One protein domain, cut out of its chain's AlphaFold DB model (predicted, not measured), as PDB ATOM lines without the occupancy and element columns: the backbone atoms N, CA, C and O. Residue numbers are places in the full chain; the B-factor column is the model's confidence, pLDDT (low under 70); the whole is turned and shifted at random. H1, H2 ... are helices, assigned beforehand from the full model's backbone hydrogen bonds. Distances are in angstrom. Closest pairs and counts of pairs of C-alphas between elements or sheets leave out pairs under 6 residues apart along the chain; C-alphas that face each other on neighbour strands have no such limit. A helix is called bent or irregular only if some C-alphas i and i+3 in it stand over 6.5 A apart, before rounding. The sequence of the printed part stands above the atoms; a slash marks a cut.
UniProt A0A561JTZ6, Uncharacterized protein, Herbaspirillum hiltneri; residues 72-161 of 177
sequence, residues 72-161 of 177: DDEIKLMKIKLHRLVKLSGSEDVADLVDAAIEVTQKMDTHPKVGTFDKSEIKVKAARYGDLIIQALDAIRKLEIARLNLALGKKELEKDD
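This is residues 72 to 161 of the 177 residues of an uncharacterized protein of Herbaspirillum hiltneri (UniProt A0A561JTZ6). One long helix, H3, makes the axis of a rod; H1 packs along it, H2 folds back from H1 to complete a loose three-helix bundle, and residues 153 to 161 stick out at one end. The printed part has 90 residues, of which 63 are in three named helices, in the order H1, H2, H3 along the chain, with no named strand; the class is all helix. The whole is loose, radius of gyration of the C-alphas 15.3 A, spanning 54 by 24 by 17 A.

Find C-alpha 127 at (31.046, 28.209, -59.962); from there H3 runs 50.8 A to residue 160. It is irregular, only just: C-alphas 128 and 131 are 7.0 A apart. H1, residues 72 to 89, starts at (42.398, 17.629, -34.839) and runs 25.7 A; H2 is residues 92 to 102.

H1 touches H3, closest C-alphas Leu 82 and Ala 136, 5.8 A, at a shallow tilt of 17 degrees, opposite ways. H1 and H2 form a hairpin; H1 touches H2 with residues 83 to 87 alone, closest C-alphas Val 86 and Ala 95, 6.2 A. H2 and H3 are close but not clearly touching, closest C-alphas Val 98 and Leu 137, 7.8 A. Each O i to N i+4 pair is within hydrogen-bond range in H1, 5 of 7 in H2, 27 of 30 in H3.

The printed part has no cut. The 24-residue link from H2 to H3 is long. The pLDDT is under 70 at residues 91 to 127 and 155 to 161.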
ATOM      1  N   ASP A  72      41.202  17.307 -34.060       86.56
ATOM      2  CA  ASP A  72      42.398  17.629 -34.839       86.56
ATOM      3  C   ASP A  72      42.476  16.819 -36.141       86.56
ATOM      4  O   ASP A  72      42.900  17.350 -37.172       86.56
ATOM      5  N   ASP A  73      42.043  15.558 -36.126       88.00
ATOM      6  CA  ASP A  73      42.030  14.703 -37.318       88.00
ATOM      7  C   ASP A  73      40.963  15.151 -38.319       88.00
ATOM      8  O   ASP A  73      41.233  15.216 -39.523       88.00
ATOM      9  N   GLU A  74      39.795  15.570 -37.832       89.69
ATOM     10  CA  GLU A  74      38.742  16.150 -38.671       89.69
ATOM     11  C   GLU A  74      39.175  17.481 -39.301       89.69
ATOM     12  O   GLU A  74      38.940  17.714 -40.491       89.69
ATOM     13  N   ILE A  75      39.882  18.338 -38.553       87.44
ATOM     14  CA  ILE A  75      40.451  19.584 -39.093       87.44
ATOM     15  C   ILE A  75      41.440  19.270 -40.218       87.44
ATOM     16  O   ILE A  75      41.353  19.869 -41.293       87.44
ATOM     17  N   LYS A  76      42.367  18.324 -40.009       86.31
ATOM     18  CA  LYS A  76      43.332  17.912 -41.044       86.31
ATOM     19  C   LYS A  76      42.616  17.393 -42.288       86.31
ATOM     20  O   LYS A  76      42.928  17.827 -43.400       86.31
ATOM     21  N   LEU A  77      41.638  16.502 -42.118       89.38
ATOM     22  CA  LEU A  77      40.876  15.942 -43.231       89.38
ATOM     23  C   LEU A  77      40.130  17.034 -44.006       89.38
ATOM     24  O   LEU A  77      40.132  17.027 -45.243       89.38
ATOM     25  N   MET A  78      39.522  17.990 -43.303       89.38
ATOM     26  CA  MET A  78      38.828  19.099 -43.943       89.38
ATOM     27  C   MET A  78      39.773  20.062 -44.665       89.38
ATOM     28  O   MET A  78      39.456  20.455 -45.788       89.38
ATOM     29  N   LYS A  79      40.955  20.362 -44.111       84.12
ATOM     30  CA  LYS A  79      42.002  21.148 -44.797       84.12
ATOM     31  C   LYS A  79      42.459  20.468 -46.094       84.12
ATOM     32  O   LYS A  79      42.532  21.112 -47.139       84.12
ATOM     33  N   ILE A  80      42.648  19.145 -46.083       85.50
ATOM     34  CA  ILE A  80      42.971  18.367 -47.297       85.50
ATOM     35  C   ILE A  80      41.830  18.450 -48.326       85.50
ATOM     36  O   ILE A  80      42.085  18.647 -49.519       85.50
ATOM     37  N   LYS A  81      40.568  18.301 -47.902       88.56
ATOM     38  CA  LYS A  81      39.406  18.427 -48.801       88.56
ATOM     39  C   LYS A  81      39.325  19.822 -49.422       88.56
ATOM     40  O   LYS A  81      39.119  19.915 -50.629       88.56
ATOM     41  N   LEU A  82      39.537  20.872 -48.633       86.31
ATOM     42  CA  LEU A  82      39.553  22.252 -49.107       86.31
ATOM     43  C   LEU A  82      40.635  22.465 -50.171       86.31
ATOM     44  O   LEU A  82      40.312  22.889 -51.277       86.31
ATOM     45  N   HIS A  83      41.876  22.055 -49.902       82.81
ATOM     46  CA  HIS A  83      42.964  22.129 -50.884       82.81
ATOM     47  C   HIS A  83      42.606  21.418 -52.205       82.81
ATOM     48  O   HIS A  83      42.829  21.945 -53.296       82.81
ATOM     49  N   ARG A  84      41.983  20.230 -52.139       85.88
ATOM     50  CA  ARG A  84      41.520  19.509 -53.342       85.88
ATOM     51  C   ARG A  84      40.446  20.284 -54.106       85.88
ATOM     52  O   ARG A  84      40.495  20.309 -55.333       85.88
ATOM     53  N   LEU A  85      39.491  20.896 -53.405       86.19
ATOM     54  CA  LEU A  85      38.424  21.688 -54.021       86.19
ATOM     55  C   LEU A  85      38.975  22.935 -54.712       86.19
ATOM     56  O   LEU A  85      38.613  23.196 -55.858       86.19
ATOM     57  N   VAL A  86      39.890  23.652 -54.061       83.38
ATOM     58  CA  VAL A  86      40.563  24.821 -54.640       83.38
ATOM     59  C   VAL A  86      41.335  24.420 -55.892       83.38
ATOM     60  O   VAL A  86      41.128  25.007 -56.955       83.38
ATOM     61  N   LYS A  87      42.124  23.342 -55.825       82.38
ATOM     62  CA  LYS A  87      42.859  22.824 -56.985       82.38
ATOM     63  C   LYS A  87      41.934  22.453 -58.147       82.38
ATOM     64  O   LYS A  87      42.207  22.812 -59.288       82.38
ATOM     65  N   LEU A  88      40.826  21.760 -57.870       83.25
ATOM     66  CA  LEU A  88      39.826  21.401 -58.886       83.25
ATOM     67  C   LEU A  88      39.103  22.615 -59.472       83.25
ATOM     68  O   LEU A  88      38.572  22.537 -60.580       83.25
ATOM     69  N   SER A  89      39.074  23.724 -58.740       80.94
ATOM     70  CA  SER A  89      38.429  24.948 -59.186       80.94
ATOM     71  C   SER A  89      39.237  25.754 -60.207       80.94
ATOM     72  O   SER A  89      38.658  26.582 -60.911       80.94
ATOM     73  N   GLY A  90      40.550  25.507 -60.305       75.50
ATOM     74  CA  GLY A  90      41.461  26.230 -61.200       75.50
ATOM     75  C   GLY A  90      41.752  27.681 -60.784       75.50
ATOM     76  O   GLY A  90      42.332  28.442 -61.565       75.50
ATOM     77  N   SER A  91      41.329  28.083 -59.583       68.38
ATOM     78  CA  SER A  91      41.591  29.397 -58.994       68.38
ATOM     79  C   SER A  91      42.783  29.326 -58.041       68.38
ATOM     80  O   SER A  91      42.629  28.924 -56.893       68.38
ATOM     81  N   GLU A  92      43.955  29.722 -58.528       65.25
ATOM     82  CA  GLU A  92      45.190  29.815 -57.737       65.25
ATOM     83  C   GLU A  92      45.077  30.913 -56.666       65.25
ATOM     84  O   GLU A  92      45.320  30.643 -55.499       65.25
ATOM     85  N   ASP A  93      44.494  32.065 -57.013       65.06
ATOM     86  CA  ASP A  93      44.225  33.186 -56.092       65.06
ATOM     87  C   ASP A  93      43.331  32.813 -54.886       65.06
ATOM     88  O   ASP A  93      43.353  33.459 -53.842       65.06
ATOM     89  N   VAL A  94      42.510  31.764 -55.020       65.75
ATOM     90  CA  VAL A  94      41.654  31.271 -53.926       65.75
ATOM     91  C   VAL A  94      42.462  30.420 -52.942       65.75
ATOM     92  O   VAL A  94      42.075  30.330 -51.780       65.75
ATOM     93  N   ALA A  95      43.577  29.818 -53.366       65.12
ATOM     94  CA  ALA A  95      44.464  29.064 -52.480       65.12
ATOM     95  C   ALA A  95      45.134  29.988 -51.458       65.12
ATOM     96  O   ALA A  95      45.062  29.711 -50.265       65.12
ATOM     97  N   ASP A  96      45.652  31.130 -51.911       66.44
ATOM     98  CA  ASP A  96      46.307  32.110 -51.037       66.44
ATOM     99  C   ASP A  96      45.332  32.700 -49.999       66.44
ATOM    100  O   ASP A  96      45.668  32.859 -48.825       66.44
ATOM    101  N   LEU A  97      44.080  32.962 -50.399       62.62
ATOM    102  CA  LEU A  97      43.016  33.397 -49.482       62.62
ATOM    103  C   LEU A  97      42.629  32.314 -48.469       62.62
ATOM    104  O   LEU A  97      42.299  32.619 -47.323       62.62
ATOM    105  N   VAL A  98      42.639  31.049 -48.889       63.75
ATOM    106  CA  VAL A  98      42.368  29.906 -48.015       63.75
ATOM    107  C   VAL A  98      43.465  29.755 -46.967       63.75
ATOM    108  O   VAL A  98      43.141  29.567 -45.795       63.75
ATOM    109  N   ASP A  99      44.728  29.876 -47.364       64.00
ATOM    110  CA  ASP A  99      45.861  29.792 -46.445       64.00
ATOM    111  C   ASP A  99      45.833  30.950 -45.434       64.00
ATOM    112  O   ASP A  99      45.940  30.713 -44.230       64.00
ATOM    113  N   ALA A 100      45.522  32.173 -45.876       60.81
ATOM    114  CA  ALA A 100      45.299  33.309 -44.979       60.81
ATOM    115  C   ALA A 100      44.096  33.109 -44.033       60.81
ATOM    116  O   ALA A 100      44.156  33.475 -42.860       60.81
ATOM    117  N   ALA A 101      43.001  32.499 -44.503       56.34
ATOM    118  CA  ALA A 101      41.829  32.201 -43.674       56.34
ATOM    119  C   ALA A 101      42.109  31.115 -42.618       56.34
ATOM    120  O   ALA A 101      41.534  31.159 -41.528       56.34
ATOM    121  N   ILE A 102      43.001  30.166 -42.919       58.72
ATOM    122  CA  ILE A 102      43.483  29.142 -41.980       58.72
ATOM    123  C   ILE A 102      44.314  29.767 -40.843       58.72
ATOM    124  O   ILE A 102      44.366  29.205 -39.749       58.72
ATOM    125  N   GLU A 103      44.923  30.934 -41.060       58.50
ATOM    126  CA  GLU A 103      45.717  31.650 -40.050       58.50
ATOM    127  C   GLU A 103      44.883  32.540 -39.104       58.50
ATOM    128  O   GLU A 103      45.419  33.098 -38.140       58.50
ATOM    129  N   VAL A 104      43.563  32.668 -39.302       53.44
ATOM    130  CA  VAL A 104      42.721  33.568 -38.492       53.44
ATOM    131  C   VAL A 104      42.332  32.935 -37.152       53.44
ATOM    132  O   VAL A 104      41.191  32.542 -36.911       53.44
ATOM    133  N   THR A 105      43.272  32.947 -36.212       49.12
ATOM    134  CA  THR A 105      42.972  32.879 -34.776       49.12
ATOM    135  C   THR A 105      43.415  34.178 -34.118       49.12
ATOM    136  O   THR A 105      44.540  34.289 -33.628       49.12
ATOM    137  N   GLN A 106      42.542  35.189 -34.104       48.16
ATOM    138  CA  GLN A 106      42.782  36.355 -33.259       48.16
ATOM    139  C   GLN A 106      42.532  35.971 -31.797       48.16
ATOM    140  O   GLN A 106      41.444  35.557 -31.402       48.16
ATOM    141  N   LYS A 107      43.605  36.064 -31.012       48.69
ATOM    142  CA  LYS A 107      43.589  36.000 -29.552       48.69
ATOM    143  C   LYS A 107      42.807  37.191 -28.988       48.69
ATOM    144  O   LYS A 107      42.734  38.233 -29.629       48.69
ATOM    145  N   MET A 108      42.410  37.039 -27.723       40.09
ATOM    146  CA  MET A 108      41.851  38.050 -26.810       40.09
ATOM    147  C   MET A 108      40.321  38.094 -26.770       40.09
ATOM    148  O   MET A 108      39.706  39.054 -27.199       40.09
ATOM    149  N   ASP A 109      39.720  37.037 -26.223       44.22
ATOM    150  CA  ASP A 109      38.636  37.141 -25.239       44.22
ATOM    151  C   ASP A 109      38.462  35.776 -24.554       44.22
ATOM    152  O   ASP A 109      38.909  34.747 -25.068       44.22
ATOM    153  N   THR A 110      37.818  35.760 -23.387       52.62
ATOM    154  CA  THR A 110      37.481  34.560 -22.589       52.62
ATOM    155  C   THR A 110      36.652  33.518 -23.351       52.62
ATOM    156  O   THR A 110      36.524  32.384 -22.898       52.62
ATOM    157  N   HIS A 111      36.169  33.861 -24.547       54.03
ATOM    158  CA  HIS A 111      35.644  32.930 -25.533       54.03
ATOM    159  C   HIS A 111      36.359  33.118 -26.877       54.03
ATOM    160  O   HIS A 111      36.492  34.256 -27.336       54.03
ATOM    161  N   PRO A 112      36.779  32.032 -27.547       53.81
ATOM    162  CA  PRO A 112      37.423  32.118 -28.846       53.81
ATOM    163  C   PRO A 112      36.416  32.633 -29.879       53.81
ATOM    164  O   PRO A 112      35.499  31.925 -30.299       53.81
ATOM    165  N   LYS A 113      36.572  33.896 -30.283       53.03
ATOM    166  CA  LYS A 113      35.821  34.506 -31.381       53.03
ATOM    167  C   LYS A 113      36.663  34.398 -32.640       53.03
ATOM    168  O   LYS A 113      37.751  34.954 -32.716       53.03
ATOM    169  N   VAL A 114      36.151  33.706 -33.647       53.41
ATOM    170  CA  VAL A 114      36.769  33.753 -34.973       53.41
ATOM    171  C   VAL A 114      36.221  34.994 -35.698       53.41
ATOM    172  O   VAL A 114      35.025  35.280 -35.603       53.41
ATOM    173  N   GLY A 115      37.061  35.754 -36.410       56.72
ATOM    174  CA  GLY A 115      36.634  36.929 -37.192       56.72
ATOM    175  C   GLY A 115      35.701  36.534 -38.340       56.72
ATOM    176  O   GLY A 115      35.835  35.440 -38.873       56.72
ATOM    177  N   THR A 116      34.686  37.321 -38.692       51.94
ATOM    178  CA  THR A 116      33.743  36.972 -39.774       51.94
ATOM    179  C   THR A 116      34.436  37.043 -41.136       51.94
ATOM    180  O   THR A 116      34.966  38.090 -41.483       51.94
ATOM    181  N   PHE A 117      34.438  35.942 -41.893       56.62
ATOM    182  CA  PHE A 117      34.969  35.908 -43.259       56.62
ATOM    183  C   PHE A 117      33.890  36.374 -44.245       56.62
ATOM    184  O   PHE A 117      32.761  35.870 -44.195       56.62
ATOM    185  N   ASP A 118      34.219  37.316 -45.129       63.31
ATOM    186  CA  ASP A 118      33.289  37.779 -46.155       63.31
ATOM    187  C   ASP A 118      33.266  36.803 -47.338       63.31
ATOM    188  O   ASP A 118      34.158  36.742 -48.182       63.31
ATOM    189  N   LYS A 119      32.187  36.021 -47.412       61.69
ATOM    190  CA  LYS A 119      31.963  35.024 -48.467       61.69
ATOM    191  C   LYS A 119      31.934  35.638 -49.869       61.69
ATOM    192  O   LYS A 119      32.153  34.909 -50.836       61.69
ATOM    193  N   SER A 120      31.666  36.939 -49.991       59.84
ATOM    194  CA  SER A 120      31.616  37.642 -51.276       59.84
ATOM    195  C   SER A 120      32.993  37.840 -51.926       59.84
ATOM    196  O   SER A 120      33.070  38.082 -53.134       59.84
ATOM    197  N   GLU A 121      34.079  37.662 -51.168       57.34
ATOM    198  CA  GLU A 121      35.455  37.774 -51.666       57.34
ATOM    199  C   GLU A 121      35.922  36.511 -52.410       57.34
ATOM    200  O   GLU A 121      36.832  36.577 -53.240       57.34
ATOM    201  N   ILE A 122      35.265  35.361 -52.204       62.38
ATOM    202  CA  ILE A 122      35.629  34.102 -52.870       62.38
ATOM    203  C   ILE A 122      35.072  34.089 -54.299       62.38
ATOM    204  O   ILE A 122      33.961  33.626 -54.571       62.38
ATOM    205  N   LYS A 123      35.881  34.559 -55.251       62.16
ATOM    206  CA  LYS A 123      35.584  34.480 -56.688       62.16
ATOM    207  C   LYS A 123      36.267  33.264 -57.306       62.16
ATOM    208  O   LYS A 123      37.448  33.282 -57.638       62.16
ATOM    209  N   VAL A 124      35.505  32.188 -57.479       60.56
ATOM    210  CA  VAL A 124      36.010  30.939 -58.064       60.56
ATOM    211  C   VAL A 124      35.737  30.895 -59.569       60.56
ATOM    212  O   VAL A 124      34.614  31.151 -59.997       60.56
ATOM    213  N   LYS A 125      36.736  30.518 -60.381       57.84
ATOM    214  CA  LYS A 125      36.609  30.410 -61.849       57.84
ATOM    215  C   LYS A 125      35.558  29.376 -62.260       57.84
ATOM    216  O   LYS A 125      34.849  29.561 -63.244       57.84
ATOM    217  N   ALA A 126      35.429  28.299 -61.488       59.97
ATOM    218  CA  ALA A 126      34.392  27.291 -61.651       59.97
ATOM    219  C   ALA A 126      33.328  27.413 -60.546       59.97
ATOM    220  O   ALA A 126      33.520  26.925 -59.431       59.97
ATOM    221  N   ALA A 127      32.169  27.990 -60.886       64.06
ATOM    222  CA  ALA A 127      31.046  28.209 -59.962       64.06
ATOM    223  C   ALA A 127      30.627  26.944 -59.182       64.06
ATOM    224  O   ALA A 127      30.293  27.020 -58.006       64.06
ATOM    225  N   ARG A 128      30.741  25.762 -59.803       74.38
ATOM    226  CA  ARG A 128      30.416  24.455 -59.197       74.38
ATOM    227  C   ARG A 128      31.216  24.102 -57.934       74.38
ATOM    228  O   ARG A 128      30.801  23.207 -57.207       74.38
ATOM    229  N   TYR A 129      32.373  24.728 -57.709       77.31
ATOM    230  CA  TYR A 129      33.220  24.449 -56.544       77.31
ATOM    231  C   TYR A 129      33.186  25.561 -55.493       77.31
ATOM    232  O   TYR A 129      33.606  25.307 -54.368       77.31
ATOM    233  N   GLY A 130      32.654  26.747 -55.814       78.00
ATOM    234  CA  GLY A 130      32.579  27.874 -54.877       78.00
ATOM    235  C   GLY A 130      31.820  27.529 -53.598       78.00
ATOM    236  O   GLY A 130      32.366  27.668 -52.506       78.00
ATOM    237  N   ASP A 131      30.620  26.962 -53.727       83.31
ATOM    238  CA  ASP A 131      29.804  26.573 -52.570       83.31
ATOM    239  C   ASP A 131      30.482  25.502 -51.706       83.31
ATOM    240  O   ASP A 131      30.435  25.564 -50.478       83.31
ATOM    241  N   LEU A 132      31.155  24.534 -52.335       86.31
ATOM    242  CA  LEU A 132      31.870  23.470 -51.626       86.31
ATOM    243  C   LEU A 132      33.092  24.011 -50.875       86.31
ATOM    244  O   LEU A 132      33.383  23.554 -49.770       86.31
ATOM    245  N   ILE A 133      33.792  24.991 -51.454       84.12
ATOM    246  CA  ILE A 133      34.918  25.686 -50.817       84.12
ATOM    247  C   ILE A 133      34.425  26.465 -49.593       84.12
ATOM    248  O   ILE A 133      34.983  26.311 -48.508       84.12
ATOM    249  N   ILE A 134      33.331  27.220 -49.732       82.50
ATOM    250  CA  ILE A 134      32.709  27.962 -48.624       82.50
ATOM    251  C   ILE A 134      32.275  27.008 -47.502       82.50
ATOM    252  O   ILE A 134      32.561  27.257 -46.333       82.50
ATOM    253  N   GLN A 135      31.626  25.891 -47.839       86.38
ATOM    254  CA  GLN A 135      31.217  24.884 -46.855       86.38
ATOM    255  C   GLN A 135      32.411  24.269 -46.120       86.38
ATOM    256  O   GLN A 135      32.345  24.062 -44.908       86.38
ATOM    257  N   ALA A 136      33.503  23.983 -46.832       87.06
ATOM    258  CA  ALA A 136      34.710  23.437 -46.226       87.06
ATOM    259  C   ALA A 136      35.378  24.443 -45.272       87.06
ATOM    260  O   ALA A 136      35.774  24.051 -44.175       87.06
ATOM    261  N   LEU A 137      35.437  25.726 -45.640       82.69
ATOM    262  CA  LEU A 137      35.930  26.804 -44.772       82.69
ATOM    263  C   LEU A 137      35.073  26.962 -43.507       82.69
ATOM    264  O   LEU A 137      35.605  26.972 -42.394       82.69
ATOM    265  N   ASP A 138      33.746  27.007 -43.654       82.19
ATOM    266  CA  ASP A 138      32.815  27.080 -42.521       82.19
ATOM    267  C   ASP A 138      32.962  25.862 -41.587       82.19
ATOM    268  O   ASP A 138      32.874  25.997 -40.362       82.19
ATOM    269  N   ALA A 139      33.194  24.669 -42.143       87.94
ATOM    270  CA  ALA A 139      33.426  23.452 -41.369       87.94
ATOM    271  C   ALA A 139      34.748  23.508 -40.588       87.94
ATOM    272  O   ALA A 139      34.742  23.234 -39.387       87.94
ATOM    273  N   ILE A 140      35.853  23.914 -41.230       86.19
ATOM    274  CA  ILE A 140      37.164  24.076 -40.573       86.19
ATOM    275  C   ILE A 140      37.042  25.033 -39.391       86.19
ATOM    276  O   ILE A 140      37.444  24.691 -38.283       86.19
ATOM    277  N   ARG A 141      36.390  26.180 -39.590       81.88
ATOM    278  CA  ARG A 141      36.155  27.167 -38.533       81.88
ATOM    279  C   ARG A 141      35.413  26.582 -37.332       81.88
ATOM    280  O   ARG A 141      35.811  26.800 -36.191       81.88
ATOM    281  N   LYS A 142      34.309  25.863 -37.566       84.62
ATOM    282  CA  LYS A 142      33.523  25.241 -36.485       84.62
ATOM    283  C   LYS A 142      34.347  24.220 -35.708       84.62
ATOM    284  O   LYS A 142      34.262  24.182 -34.483       84.62
ATOM    285  N   LEU A 143      35.149  23.423 -36.411       88.44
ATOM    286  CA  LEU A 143      36.037  22.449 -35.786       88.44
ATOM    287  C   LEU A 143      37.153  23.135 -34.985       88.44
ATOM    288  O   LEU A 143      37.446  22.702 -33.875       88.44
ATOM    289  N   GLU A 144      37.726  24.235 -35.476       83.81
ATOM    290  CA  GLU A 144      38.736  25.003 -34.735       83.81
ATOM    291  C   GLU A 144      38.159  25.652 -33.467       83.81
ATOM    292  O   GLU A 144      38.801  25.618 -32.417       83.81
ATOM    293  N   ILE A 145      36.913  26.137 -33.502       81.88
ATOM    294  CA  ILE A 145      36.204  26.586 -32.290       81.88
ATOM    295  C   ILE A 145      36.022  25.422 -31.311       81.88
ATOM    296  O   ILE A 145      36.309  25.571 -30.125       81.88
ATOM    297  N   ALA A 146      35.571  24.260 -31.791       84.88
ATOM    298  CA  ALA A 146      35.406  23.080 -30.946       84.88
ATOM    299  C   ALA A 146      36.737  22.658 -30.301       84.88
ATOM    300  O   ALA A 146      36.776  22.388 -29.102       84.88
ATOM    301  N   ARG A 147      37.839  22.687 -31.061       85.88
ATOM    302  CA  ARG A 147      39.197  22.420 -30.567       85.88
ATOM    303  C   ARG A 147      39.594  23.382 -29.448       85.88
ATOM    304  O   ARG A 147      40.090  22.942 -28.412       85.88
ATOM    305  N   LEU A 148      39.368  24.682 -29.642       81.50
ATOM    306  CA  LEU A 148      39.692  25.708 -28.648       81.50
ATOM    307  C   LEU A 148      38.825  25.580 -27.392       81.50
ATOM    308  O   LEU A 148      39.356  25.659 -26.290       81.50
ATOM    309  N   ASN A 149      37.525  25.320 -27.536       82.38
ATOM    310  CA  ASN A 149      36.631  25.098 -26.399       82.38
ATOM    311  C   ASN A 149      37.024  23.853 -25.596       82.38
ATOM    312  O   ASN A 149      37.032  23.904 -24.371       82.38
ATOM    313  N   LEU A 150      37.413  22.759 -26.260       85.12
ATOM    314  CA  LEU A 150      37.942  21.572 -25.580       85.12
ATOM    315  C   LEU A 150      39.248  21.876 -24.836       85.12
ATOM    316  O   LEU A 150      39.451  21.383 -23.730       85.12
ATOM    317  N   ALA A 151      40.129  22.696 -25.415       81.62
ATOM    318  CA  ALA A 151      41.358  23.127 -24.751       81.62
ATOM    319  C   ALA A 151      41.081  24.039 -23.540       81.62
ATOM    320  O   ALA A 151      41.733  23.895 -22.508       81.62
ATOM    321  N   LEU A 152      40.103  24.946 -23.639       77.25
ATOM    322  CA  LEU A 152      39.670  25.798 -22.529       77.25
ATOM    323  C   LEU A 152      39.006  24.992 -21.410       77.25
ATOM    324  O   LEU A 152      39.390  25.163 -20.260       77.25
ATOM    325  N   GLY A 153      38.097  24.070 -21.735       75.62
ATOM    326  CA  GLY A 153      37.441  23.213 -20.743       75.62
ATOM    327  C   GLY A 153      38.426  22.317 -19.987       75.62
ATOM    328  O   GLY A 153      38.306  22.156 -18.778       75.62
ATOM    329  N   LYS A 154      39.471  21.805 -20.657       70.88
ATOM    330  CA  LYS A 154      40.585  21.117 -19.976       70.88
ATOM    331  C   LYS A 154      41.303  22.027 -18.978       70.88
ATOM    332  O   LYS A 154      41.593  21.607 -17.868       70.88
ATOM    333  N   LYS A 155      41.548  23.282 -19.360       69.50
ATOM    334  CA  LYS A 155      42.202  24.280 -18.505       69.50
ATOM    335  C   LYS A 155      41.329  24.728 -17.326       69.50
ATOM    336  O   LYS A 155      41.865  25.200 -16.331       69.50
ATOM    337  N   GLU A 156      40.006  24.653 -17.445       66.50
ATOM    338  CA  GLU A 156      39.074  24.890 -16.334       66.50
ATOM    339  C   GLU A 156      39.073  23.705 -15.361       66.50
ATOM    340  O   GLU A 156      39.271  23.917 -14.172       66.50
ATOM    341  N   LEU A 157      39.011  22.467 -15.867       60.41
ATOM    342  CA  LEU A 157      39.137  21.254 -15.047       60.41
ATOM    343  C   LEU A 157      40.457  21.199 -14.253       60.41
ATOM    344  O   LEU A 157      40.448  20.823 -13.090       60.41
ATOM    345  N   GLU A 158      41.581  21.620 -14.845       60.47
ATOM    346  CA  GLU A 158      42.885  21.701 -14.157       60.47
ATOM    347  C   GLU A 158      42.953  22.787 -13.066       60.47
ATOM    348  O   GLU A 158      43.832  22.739 -12.209       60.47
ATOM    349  N   LYS A 159      42.071  23.795 -13.094       58.88
ATOM    350  CA  LYS A 159      42.013  24.837 -12.053       58.88
ATOM    351  C   LYS A 159      41.159  24.428 -10.860       58.88
ATOM    352  O   LYS A 159      41.419  24.909  -9.761       58.88
ATOM    353  N   ASP A 160      40.153  23.592 -11.096       56.38
ATOM    354  CA  ASP A 160      39.204  23.152 -10.073       56.38
ATOM    355  C   ASP A 160      39.730  21.966  -9.239       56.38
ATOM    356  O   ASP A 160      39.155  21.665  -8.196       56.38
ATOM    357  N   ASP A 161      40.845  21.342  -9.643       54.66
ATOM    358  CA  ASP A 161      41.519  20.275  -8.888       54.66
ATOM    359  C   ASP A 161      43.025  20.566  -8.680       54.66
ATOM    360  O   ASP A 161      43.879  20.065  -9.418       54.66
TER     361      ASP A 161